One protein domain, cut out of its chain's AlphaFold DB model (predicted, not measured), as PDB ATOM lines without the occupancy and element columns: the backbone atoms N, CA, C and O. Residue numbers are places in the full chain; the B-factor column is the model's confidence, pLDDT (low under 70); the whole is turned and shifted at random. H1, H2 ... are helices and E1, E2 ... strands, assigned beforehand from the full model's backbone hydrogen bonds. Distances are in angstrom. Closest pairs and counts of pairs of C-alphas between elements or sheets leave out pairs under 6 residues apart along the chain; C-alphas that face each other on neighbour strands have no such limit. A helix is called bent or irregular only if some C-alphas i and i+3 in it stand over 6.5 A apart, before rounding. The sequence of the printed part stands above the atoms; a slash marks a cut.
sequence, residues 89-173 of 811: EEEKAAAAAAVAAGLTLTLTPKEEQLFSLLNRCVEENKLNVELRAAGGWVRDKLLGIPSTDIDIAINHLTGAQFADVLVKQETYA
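Overview. This is residues 89 to 173 of the 811 residues of the protein "tRNA nucleotidyltransferase, putative" of Eimeria maxima (UniProt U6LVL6). A loose, open frame: the long helix H2 makes one side, a short two-stranded ribbon, E1 beside E2, makes the side opposite it, H3 continues from the end of E1 at one end, and H4 crosses H2 at the other end. H1 sticks out from this body as a free arm, with residues 89 to 102 standing free. The printed part has 85 residues with four named helices and two named strands, in the order H1, H2, E1, H3, E2, H4; the sheet E1 - E2 is antiparallel and the class is mostly helix. The whole is only just loose, close to compact, with a radius of gyration of the C-alphas of 14.4 A and spans of 40 by 31 by 21 A.

Arrangement. H1, residues 89 to 99, touches no helix. It is apart from H2, residues 109 to 124. E1, residues 131 to 134, comes closest to H2 at the C-alphas of Leu 131 and Asn 119, 8.0 A apart. H3, residues 135 to 142, follows E1 over a tight link with no residue between them. E2, residues 151 to 154, is the antiparallel neighbour of E1, with 146 degrees between their directions. N 134 and O 151 are 2.8 A apart and N 132 and O 153 are 3.0 A apart, both within hydrogen-bond range. The closest C-alphas of H3 and E2 are those of Gly 135 and Asp 151, 5.6 A apart. H4, residues 159 to 173, touches H2 about perpendicular, at 89 degrees, through residues 165 to 169 of H4 and 118 to 121 of H2 alone; their closest C-alphas are those of Leu 166 and Cys 121, 6.3 A apart. H4 is apart from E1 and from H3. In H1, H2 and H4 every O i to N i+4 pair is within hydrogen-bond range; in H3 it is 3 of 4.

Along the chain. H1 begins at C-alpha 89, (136.490, 185.527, 71.138), and is 15.9 A long. H2 begins at C-alpha 109, (123.143, 188.216, 45.318), and is 22.1 A long. E1 measures 9.5 A, H3 11.9 A and E2 9.9 A. H3 is neither bent nor irregular, but only just: C-alphas 135 and 138 are 6.1 A apart. H4 is 21.2 A long and ends at C-alpha 173, (121.209, 208.001, 52.536).

Size, cuts and confidence. The two C-alphas farthest apart are those of Ala 101 and Tyr 172, at 41.5 A. Without residues 89 to 102 the body spans 37 by 24 by 19 A. The printed part has no cut and no long link. The mean pLDDT of the printed part is 73.6; residues 89 to 104, residue 156 and residues 169 to 173 are under 70.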
ATOM      1  N   GLU A  89     135.366 186.323  71.659       52.56
ATOM      2  CA  GLU A  89     136.490 185.527  71.138       52.56
ATOM      3  C   GLU A  89     136.167 184.024  71.043       52.56
ATOM      4  O   GLU A  89     136.586 183.369  70.083       52.56
ATOM      5  N   GLU A  90     135.380 183.473  71.976       52.25
ATOM      6  CA  GLU A  90     134.995 182.051  71.971       52.25
ATOM      7  C   GLU A  90     134.091 181.708  70.769       52.25
ATOM      8  O   GLU A  90     134.328 180.729  70.055       52.25
ATOM      9  N   GLU A  91     133.115 182.567  70.461       54.28
ATOM     10  CA  GLU A  91     132.242 182.419  69.287       54.28
ATOM     11  C   GLU A  91     133.024 182.515  67.964       54.28
ATOM     12  O   GLU A  91     132.830 181.719  67.038       54.28
ATOM     13  N   LYS A  92     133.987 183.439  67.889       46.06
ATOM     14  CA  LYS A  92     134.863 183.617  66.722       46.06
ATOM     15  C   LYS A  92     135.732 182.381  66.453       46.06
ATOM     16  O   LYS A  92     135.968 182.039  65.292       46.06
ATOM     17  N   ALA A  93     136.155 181.671  67.502       49.41
ATOM     18  CA  ALA A  93     136.846 180.389  67.381       49.41
ATOM     19  C   ALA A  93     135.915 179.260  66.888       49.41
ATOM     20  O   ALA A  93     136.315 178.461  66.036       49.41
ATOM     21  N   ALA A  94     134.661 179.218  67.355       52.97
ATOM     22  CA  ALA A  94     133.666 178.246  66.894       52.97
ATOM     23  C   ALA A  94     133.325 178.419  65.398       52.97
ATOM     24  O   ALA A  94     133.279 177.435  64.654       52.97
ATOM     25  N   ALA A  95     133.173 179.661  64.929       50.88
ATOM     26  CA  ALA A  95     132.954 179.965  63.513       50.88
ATOM     27  C   ALA A  95     134.124 179.493  62.624       50.88
ATOM     28  O   ALA A  95     133.906 178.881  61.575       50.88
ATOM     29  N   ALA A  96     135.371 179.700  63.061       47.66
ATOM     30  CA  ALA A  96     136.556 179.225  62.343       47.66
ATOM     31  C   ALA A  96     136.608 177.685  62.233       47.66
ATOM     32  O   ALA A  96     136.976 177.148  61.184       47.66
ATOM     33  N   ALA A  97     136.185 176.966  63.279       48.25
ATOM     34  CA  ALA A  97     136.103 175.505  63.265       48.25
ATOM     35  C   ALA A  97     135.041 174.970  62.282       48.25
ATOM     36  O   ALA A  97     135.261 173.938  61.647       48.25
ATOM     37  N   ALA A  98     133.919 175.680  62.103       49.84
ATOM     38  CA  ALA A  98     132.888 175.310  61.129       49.84
ATOM     39  C   ALA A  98     133.364 175.470  59.671       49.84
ATOM     40  O   ALA A  98     133.104 174.603  58.837       49.84
ATOM     41  N   VAL A  99     134.129 176.528  59.368       52.44
ATOM     42  CA  VAL A  99     134.736 176.730  58.036       52.44
ATOM     43  C   VAL A  99     135.744 175.618  57.713       52.44
ATOM     44  O   VAL A  99     135.759 175.102  56.594       52.44
ATOM     45  N   ALA A 100     136.523 175.166  58.703       44.91
ATOM     46  CA  ALA A 100     137.444 174.037  58.553       44.91
ATOM     47  C   ALA A 100     136.746 172.682  58.286       44.91
ATOM     48  O   ALA A 100     137.404 171.738  57.849       44.91
ATOM     49  N   ALA A 101     135.428 172.576  58.504       47.69
ATOM     50  CA  ALA A 101     134.635 171.375  58.228       47.69
ATOM     51  C   ALA A 101     134.073 171.301  56.787       47.69
ATOM     52  O   ALA A 101     133.366 170.349  56.459       47.69
ATOM     53  N   GLY A 102     134.380 172.276  55.918       43.03
ATOM     54  CA  GLY A 102     134.032 172.237  54.488       43.03
ATOM     55  C   GLY A 102     132.598 172.653  54.134       43.03
ATOM     56  O   GLY A 102     132.165 172.449  53.001       43.03
ATOM     57  N   LEU A 103     131.854 173.248  55.071       54.69
ATOM     58  CA  LEU A 103     130.472 173.698  54.867       54.69
ATOM     59  C   LEU A 103     130.419 175.068  54.161       54.69
ATOM     60  O   LEU A 103     130.229 176.107  54.791       54.69
ATOM     61  N   THR A 104     130.590 175.082  52.838       54.59
ATOM     62  CA  THR A 104     130.524 176.311  52.028       54.59
ATOM     63  C   THR A 104     129.080 176.778  51.806       54.59
ATOM     64  O   THR A 104     128.417 176.342  50.864       54.59
ATOM     65  N   LEU A 105     128.595 177.691  52.652       71.50
ATOM     66  CA  LEU A 105     127.309 178.370  52.463       71.50
ATOM     67  C   LEU A 105     127.362 179.327  51.261       71.50
ATOM     68  O   LEU A 105     128.037 180.355  51.304       71.50
ATOM     69  N   THR A 106     126.624 179.014  50.195       73.81
ATOM     70  CA  THR A 106     126.490 179.881  49.017       73.81
ATOM     71  C   THR A 106     125.290 180.823  49.154       73.81
ATOM     72  O   THR A 106     124.118 180.428  49.128       73.81
ATOM     73  N   LEU A 107     125.590 182.112  49.310       79.12
ATOM     74  CA  LEU A 107     124.595 183.182  49.315       79.12
ATOM     75  C   LEU A 107     124.197 183.547  47.880       79.12
ATOM     76  O   LEU A 107     125.012 183.491  46.961       79.12
ATOM     77  N   THR A 108     122.938 183.931  47.679       82.88
ATOM     78  CA  THR A 108     122.497 184.566  46.431       82.88
ATOM     79  C   THR A 108     122.762 186.076  46.487       82.88
ATOM     80  O   THR A 108     122.781 186.645  47.582       82.88
ATOM     81  N   PRO A 109     122.866 186.776  45.339       80.12
ATOM     82  CA  PRO A 109     123.143 188.216  45.318       80.12
ATOM     83  C   PRO A 109     122.140 189.080  46.104       80.12
ATOM     84  O   PRO A 109     122.493 190.154  46.576       80.12
ATOM     85  N   LYS A 110     120.891 188.618  46.278       77.44
ATOM     86  CA  LYS A 110     119.876 189.318  47.087       77.44
ATOM     87  C   LYS A 110     120.112 189.167  48.590       77.44
ATOM     88  O   LYS A 110     119.867 190.101  49.344       77.44
ATOM     89  N   GLU A 111     120.577 187.999  49.021       84.00
ATOM     90  CA  GLU A 111     120.899 187.728  50.427       84.00
ATOM     91  C   GLU A 111     122.200 188.435  50.815       84.00
ATOM     92  O   GLU A 111     122.268 189.057  51.867       84.00
ATOM     93  N   GLU A 112     123.197 188.436  49.929       84.12
ATOM     94  CA  GLU A 112     124.430 189.214  50.090       84.12
ATOM     95  C   GLU A 112     124.148 190.724  50.216       84.12
ATOM     96  O   GLU A 112     124.665 191.376  51.127       84.12
ATOM     97  N   GLN A 113     123.256 191.269  49.374       81.00
ATOM     98  CA  GLN A 113     122.756 192.646  49.495       81.00
ATOM     99  C   GLN A 113     122.032 192.899  50.825       81.00
ATOM    100  O   GLN A 113     122.269 193.932  51.452       81.00
ATOM    101  N   LEU A 114     121.187 191.966  51.283       83.62
ATOM    102  CA  LEU A 114     120.484 192.075  52.563       83.62
ATOM    103  C   LEU A 114     121.465 192.096  53.744       83.62
ATOM    104  O   LEU A 114     121.419 193.020  54.550       83.62
ATOM    105  N   PHE A 115     122.390 191.137  53.830       86.25
ATOM    106  CA  PHE A 115     123.371 191.089  54.920       86.25
ATOM    107  C   PHE A 115     124.332 192.288  54.889       86.25
ATOM    108  O   PHE A 115     124.650 192.840  55.939       86.25
ATOM    109  N   SER A 116     124.710 192.777  53.704       83.88
ATOM    110  CA  SER A 116     125.490 194.015  53.562       83.88
ATOM    111  C   SER A 116     124.739 195.259  54.042       83.88
ATOM    112  O   SER A 116     125.347 196.167  54.604       83.88
ATOM    113  N   LEU A 117     123.418 195.319  53.851       84.12
ATOM    114  CA  LEU A 117     122.577 196.403  54.362       84.12
ATOM    115  C   LEU A 117     122.436 196.332  55.889       84.12
ATOM    116  O   LEU A 117     122.587 197.348  56.565       84.12
ATOM    117  N   LEU A 118     122.200 195.132  56.424       85.56
ATOM    118  CA  LEU A 118     122.061 194.883  57.859       85.56
ATOM    119  C   LEU A 118     123.356 195.205  58.629       85.56
ATOM    120  O   LEU A 118     123.304 195.939  59.615       85.56
ATOM    121  N   ASN A 119     124.514 194.736  58.151       85.50
ATOM    122  CA  ASN A 119     125.811 194.986  58.793       85.50
ATOM    123  C   ASN A 119     126.191 196.472  58.758       85.50
ATOM    124  O   ASN A 119     126.546 197.043  59.787       85.50
ATOM    125  N   ARG A 120     126.018 197.132  57.602       83.38
ATOM    126  CA  ARG A 120     126.229 198.582  57.456       83.38
ATOM    127  C   ARG A 120     125.407 199.388  58.467       83.38
ATOM    128  O   ARG A 120     125.910 200.360  59.023       83.38
ATOM    129  N   CYS A 121     124.180 198.955  58.764       81.94
ATOM    130  CA  CYS A 121     123.337 199.601  59.767       81.94
ATOM    131  C   CYS A 121     123.885 199.487  61.197       81.94
ATOM    132  O   CYS A 121     123.788 200.442  61.972       81.94
ATOM    133  N   VAL A 122     124.489 198.351  61.551       83.25
ATOM    134  CA  VAL A 122     125.151 198.158  62.852       83.25
ATOM    135  C   VAL A 122     126.396 199.045  62.958       83.25
ATOM    136  O   VAL A 122     126.550 199.763  63.947       83.25
ATOM    137  N   GLU A 123     127.240 199.049  61.921       81.38
ATOM    138  CA  GLU A 123     128.498 199.809  61.869       81.38
ATOM    139  C   GLU A 123     128.279 201.332  61.915       81.38
ATOM    140  O   GLU A 123     128.834 202.017  62.778       81.38
ATOM    141  N   GLU A 124     127.444 201.874  61.023       78.56
ATOM    142  CA  GLU A 124     127.230 203.322  60.878       78.56
ATOM    143  C   GLU A 124     126.555 203.944  62.112       78.56
ATOM    144  O   GLU A 124     126.897 205.061  62.509       78.56
ATOM    145  N   ASN A 125     125.635 203.219  62.761       75.94
ATOM    146  CA  ASN A 125     124.983 203.664  64.000       75.94
ATOM    147  C   ASN A 125     125.763 203.286  65.273       75.94
ATOM    148  O   ASN A 125     125.339 203.659  66.368       75.94
ATOM    149  N   LYS A 126     126.883 202.555  65.153       77.44
ATOM    150  CA  LYS A 126     127.695 202.031  66.269       77.44
ATOM    151  C   LYS A 126     126.872 201.264  67.308       77.44
ATOM    152  O   LYS A 126     127.058 201.424  68.516       77.44
ATOM    153  N   LEU A 127     125.931 200.451  66.839       75.75
ATOM    154  CA  LEU A 127     125.112 199.628  67.720       75.75
ATOM    155  C   LEU A 127     125.960 198.462  68.234       75.75
ATOM    156  O   LEU A 127     126.495 197.701  67.433       75.75
ATOM    157  N   ASN A 128     126.047 198.278  69.555       76.88
ATOM    158  CA  ASN A 128     126.584 197.037  70.121       76.88
ATOM    159  C   ASN A 128     125.524 195.932  69.986       76.88
ATOM    160  O   ASN A 128     124.799 195.616  70.927       76.88
ATOM    161  N   VAL A 129     125.330 195.470  68.752       79.12
ATOM    162  CA  VAL A 129     124.248 194.579  68.342       79.12
ATOM    163  C   VAL A 129     124.797 193.568  67.358       79.12
ATOM    164  O   VAL A 129     125.163 193.895  66.234       79.12
ATOM    165  N   GLU A 130     124.789 192.318  67.783       81.50
ATOM    166  CA  GLU A 130     125.069 191.191  66.916       81.50
ATOM    167  C   GLU A 130     123.792 190.734  66.196       81.50
ATOM    168  O   GLU A 130     122.704 190.732  66.787       81.50
ATOM    169  N   LEU A 131     123.932 190.334  64.929       85.44
ATOM    170  CA  LEU A 131     122.852 189.836  64.080       85.44
ATOM    171  C   LEU A 131     123.169 188.402  63.649       85.44
ATOM    172  O   LEU A 131     124.177 188.166  62.985       85.44
ATOM    173  N   ARG A 132     122.299 187.446  63.990       86.44
ATOM    174  CA  ARG A 132     122.486 186.026  63.645       86.44
ATOM    175  C   ARG A 132     121.348 185.538  62.754       86.44
ATOM    176  O   ARG A 132     120.190 185.570  63.163       86.44
ATOM    177  N   ALA A 133     121.668 185.060  61.552       85.12
ATOM    178  CA  ALA A 133     120.697 184.368  60.704       85.12
ATOM    179  C   ALA A 133     120.372 182.988  61.302       85.12
ATOM    180  O   ALA A 133     121.276 182.238  61.669       85.12
ATOM    181  N   ALA A 134     119.086 182.665  61.417       81.25
ATOM    182  CA  ALA A 134     118.588 181.515  62.163       81.25
ATOM    183  C   ALA A 134     117.443 180.797  61.417       81.25
ATOM    184  O   ALA A 134     117.174 181.045  60.241       81.25
ATOM    185  N   GLY A 135     116.776 179.871  62.113       82.00
ATOM    186  CA  GLY A 135     115.522 179.273  61.659       82.00
ATOM    187  C   GLY A 135     115.640 178.350  60.444       82.00
ATOM    188  O   GLY A 135     116.657 177.683  60.229       82.00
ATOM    189  N   GLY A 136     114.553 178.261  59.671       81.00
ATOM    190  CA  GLY A 136     114.425 177.303  58.563       81.00
ATOM    191  C   GLY A 136     115.451 177.521  57.448       81.00
ATOM    192  O   GLY A 136     115.994 176.557  56.910       81.00
ATOM    193  N   TRP A 137     115.783 178.786  57.178       86.81
ATOM    194  CA  TRP A 137     116.740 179.195  56.151       86.81
ATOM    195  C   TRP A 137     118.108 178.526  56.295       86.81
ATOM    196  O   TRP A 137     118.646 178.031  55.309       86.81
ATOM    197  N   VAL A 138     118.653 178.447  57.514       83.94
ATOM    198  CA  VAL A 138     119.988 177.867  57.755       83.94
ATOM    199  C   VAL A 138     120.010 176.378  57.399       83.94
ATOM    200  O   VAL A 138     120.922 175.921  56.711       83.94
ATOM    201  N   ARG A 139     118.976 175.624  57.800       85.56
ATOM    202  CA  ARG A 139     118.801 174.214  57.410       85.56
ATOM    203  C   ARG A 139     118.708 174.085  55.891       85.56
ATOM    204  O   ARG A 139     119.405 173.265  55.302       85.56
ATOM    205  N   ASP A 140     117.852 174.885  55.266       83.19
ATOM    206  CA  ASP A 140     117.547 174.754  53.842       83.19
ATOM    207  C   ASP A 140     118.753 175.135  52.972       83.19
ATOM    208  O   ASP A 140     119.061 174.425  52.017       83.19
ATOM    209  N   LYS A 141     119.541 176.136  53.383       80.44
ATOM    210  CA  LYS A 141     120.837 176.470  52.775       80.44
ATOM    211  C   LYS A 141     121.866 175.351  52.883       80.44
ATOM    212  O   LYS A 141     122.508 175.039  51.883       80.44
ATOM    213  N   LEU A 142     121.996 174.716  54.048       78.12
ATOM    214  CA  LEU A 142     122.890 173.564  54.235       78.12
ATOM    215  C   LEU A 142     122.448 172.328  53.425       78.12
ATOM    216  O   LEU A 142     123.267 171.451  53.160       78.12
ATOM    217  N   LEU A 143     121.182 172.270  53.000       78.38
ATOM    218  CA  LEU A 143     120.625 171.234  52.121       78.38
ATOM    219  C   LEU A 143     120.554 171.644  50.634       78.38
ATOM    220  O   LEU A 143     120.094 170.856  49.811       78.38
ATOM    221  N   GLY A 144     120.987 172.859  50.267       74.69
ATOM    222  CA  GLY A 144     120.900 173.380  48.895       74.69
ATOM    223  C   GLY A 144     119.475 173.699  48.411       74.69
ATOM    224  O   GLY A 144     119.250 173.853  47.210       74.69
ATOM    225  N   ILE A 145     118.509 173.795  49.325       79.56
ATOM    226  CA  ILE A 145     117.097 174.080  49.048       79.56
ATOM    227  C   ILE A 145     116.893 175.608  48.963       79.56
ATOM    228  O   ILE A 145     117.366 176.341  49.835       79.56
ATOM    229  N   PRO A 146     116.175 176.129  47.947       73.06
ATOM    230  CA  PRO A 146     115.859 177.551  47.870       73.06
ATOM    231  C   PRO A 146     114.805 177.937  48.923       73.06
ATOM    232  O   PRO A 146     113.625 177.631  48.763       73.06
ATOM    233  N   SER A 147     115.229 178.648  49.970       77.31
ATOM    234  CA  SER A 147     114.336 179.355  50.900       77.31
ATOM    235  C   SER A 147     114.302 180.855  50.591       77.31
ATOM    236  O   SER A 147     115.297 181.429  50.147       77.31
ATOM    237  N   THR A 148     113.153 181.487  50.835       75.56
ATOM    238  CA  THR A 148     112.918 182.935  50.679       75.56
ATOM    239  C   THR A 148     112.587 183.645  51.992       75.56
ATOM    240  O   THR A 148     112.421 184.861  51.983       75.56
ATOM    241  N   ASP A 149     112.447 182.901  53.088       83.38
ATOM    242  CA  ASP A 149     112.103 183.412  54.420       83.38
ATOM    243  C   ASP A 149     113.353 183.321  55.306       83.38
ATOM    244  O   ASP A 149     114.036 182.294  55.264       83.38
ATOM    245  N   ILE A 150     113.703 184.393  56.028       84.12
ATOM    246  CA  ILE A 150     114.996 184.532  56.729       84.12
ATOM    247  C   ILE A 150     114.780 185.125  58.125       84.12
ATOM    248  O   ILE A 150     114.589 186.331  58.281       84.12
ATOM    249  N   ASP A 151     114.870 184.278  59.149       86.31
ATOM    250  CA  ASP A 151     114.825 184.705  60.547       86.31
ATOM    251  C   ASP A 151     116.157 185.365  60.951       86.31
ATOM    252  O   ASP A 151     117.213 184.734  60.873       86.31
ATOM    253  N   ILE A 152     116.120 186.616  61.428       85.88
ATOM    254  CA  ILE A 152     117.281 187.308  62.014       85.88
ATOM    255  C   ILE A 152     117.070 187.466  63.524       85.88
ATOM    256  O   ILE A 152     116.164 188.176  63.965       85.88
ATOM    257  N   ALA A 153     117.925 186.824  64.318       84.56
ATOM    258  CA  ALA A 153     118.011 187.021  65.759       84.56
ATOM    259  C   ALA A 153     118.898 188.233  66.093       84.56
ATOM    260  O   ALA A 153     119.884 188.502  65.404       84.56
ATOM    261  N   ILE A 154     118.527 188.962  67.151       85.69
ATOM    262  CA  ILE A 154     119.139 190.228  67.575       85.69
ATOM    263  C   ILE A 154     119.266 190.213  69.102       85.69
ATOM    264  O   ILE A 154     118.271 189.982  69.789       85.69
ATOM    265  N   ASN A 155     120.470 190.455  69.631       78.25
ATOM    266  CA  ASN A 155     120.757 190.235  71.057       78.25
ATOM    267  C   ASN A 155     120.339 191.407  71.970       78.25
ATOM    268  O   ASN A 155     119.575 191.215  72.913       78.25
ATOM    269  N   HIS A 156     120.829 192.625  71.705       69.75
ATOM    270  CA  HIS A 156     120.726 193.757  72.649       69.75
ATOM    271  C   HIS A 156     119.628 194.786  72.318       69.75
ATOM    272  O   HIS A 156     119.405 195.718  73.089       69.75
ATOM    273  N   LEU A 157     118.919 194.627  71.194       73.69
ATOM    274  CA  LEU A 157     117.779 195.463  70.795       73.69
ATOM    275  C   LEU A 157     116.583 194.595  70.409       73.69
ATOM    276  O   LEU A 157     116.740 193.505  69.866       73.69
ATOM    277  N   THR A 158     115.368 195.115  70.602       78.50
ATOM    278  CA  THR A 158     114.184 194.477  70.011       78.50
ATOM    279  C   THR A 158     114.177 194.672  68.492       78.50
ATOM    280  O   THR A 158     114.550 195.736  67.992       78.50
ATOM    281  N   GLY A 159     113.677 193.682  67.745       78.31
ATOM    282  CA  GLY A 159     113.595 193.762  66.278       78.31
ATOM    283  C   GLY A 159     112.815 194.975  65.759       78.31
ATOM    284  O   GLY A 159     113.155 195.518  64.714       78.31
ATOM    285  N   ALA A 160     111.834 195.470  66.524       78.31
ATOM    286  CA  ALA A 160     111.124 196.705  66.203       78.31
ATOM    287  C   ALA A 160     112.032 197.943  66.299       78.31
ATOM    288  O   ALA A 160     112.036 198.750  65.381       78.31
ATOM    289  N   GLN A 161     112.838 198.072  67.363       77.94
ATOM    290  CA  GLN A 161     113.789 199.184  67.519       77.94
ATOM    291  C   GLN A 161     114.880 199.162  66.441       77.94
ATOM    292  O   GLN A 161     115.280 200.220  65.963       77.94
ATOM    293  N   PHE A 162     115.341 197.975  66.039       81.81
ATOM    294  CA  PHE A 162     116.329 197.838  64.970       81.81
ATOM    295  C   PHE A 162     115.738 198.164  63.585       81.81
ATOM    296  O   PHE A 162     116.339 198.931  62.835       81.81
ATOM    297  N   ALA A 163     114.523 197.692  63.276       82.12
ATOM    298  CA  ALA A 163     113.791 198.076  62.062       82.12
ATOM    299  C   ALA A 163     113.561 199.597  61.976       82.12
ATOM    300  O   ALA A 163     113.760 200.207  60.927       82.12
ATOM    301  N   ASP A 164     113.231 200.224  63.105       80.69
ATOM    302  CA  ASP A 164     113.105 201.671  63.244       80.69
ATOM    303  C   ASP A 164     114.391 202.429  62.869       80.69
ATOM    304  O   ASP A 164     114.315 203.549  62.367       80.69
ATOM    305  N   VAL A 165     115.572 201.861  63.141       80.06
ATOM    306  CA  VAL A 165     116.880 202.458  62.812       80.06
ATOM    307  C   VAL A 165     117.254 202.205  61.348       80.06
ATOM    308  O   VAL A 165     117.669 203.148  60.674       80.06
ATOM    309  N   LEU A 166     117.016 200.993  60.830       81.25
ATOM    310  CA  LEU A 166     117.168 200.652  59.408       81.25
ATOM    311  C   LEU A 166     116.394 201.630  58.508       81.25
ATOM    312  O   LEU A 166     116.977 202.262  57.628       81.25
ATOM    313  N   VAL A 167     115.101 201.829  58.786       80.38
ATOM    314  CA  VAL A 167     114.251 202.756  58.017       80.38
ATOM    315  C   VAL A 167     114.776 204.193  58.113       80.38
ATOM    316  O   VAL A 167     114.857 204.887  57.099       80.38
ATOM    317  N   LYS A 168     115.195 204.654  59.302       76.69
ATOM    318  CA  LYS A 168     115.759 206.008  59.482       76.69
ATOM    319  C   LYS A 168     117.017 206.217  58.637       76.69
ATOM    320  O   LYS A 168     117.111 207.248  57.970       76.69
ATOM    321  N   GLN A 169     117.935 205.249  58.595       67.38
ATOM    322  CA  GLN A 169     119.114 205.329  57.728       67.38
ATOM    323  C   GLN A 169     118.760 205.426  56.247       67.38
ATOM    324  O   GLN A 169     119.301 206.272  55.536       67.38
ATOM    325  N   GLU A 170     117.843 204.578  55.789       61.34
ATOM    326  CA  GLU A 170     117.430 204.523  54.389       61.34
ATOM    327  C   GLU A 170     116.782 205.845  53.952       61.34
ATOM    328  O   GLU A 170     117.065 206.355  52.868       61.34
ATOM    329  N   THR A 171     116.033 206.504  54.849       58.12
ATOM    330  CA  THR A 171     115.544 207.868  54.595       58.12
ATOM    331  C   THR A 171     116.637 208.942  54.531       58.12
ATOM    332  O   THR A 171     116.430 209.971  53.880       58.12
ATOM    333  N   TYR A 172     117.797 208.712  55.153       51.50
ATOM    334  CA  TYR A 172     118.927 209.645  55.188       51.50
ATOM    335  C   TYR A 172     119.854 209.504  53.972       51.50
ATOM    336  O   TYR A 172     120.152 210.505  53.318       51.50
ATOM    337  N   ALA A 173     120.270 208.278  53.632       51.06
ATOM    338  CA  ALA A 173     121.209 208.001  52.536       51.06
ATOM    339  C   ALA A 173     120.718 208.572  51.193       51.06
ATOM    340  O   ALA A 173     121.445 209.247  50.458       51.06
TER     341      ALA A 173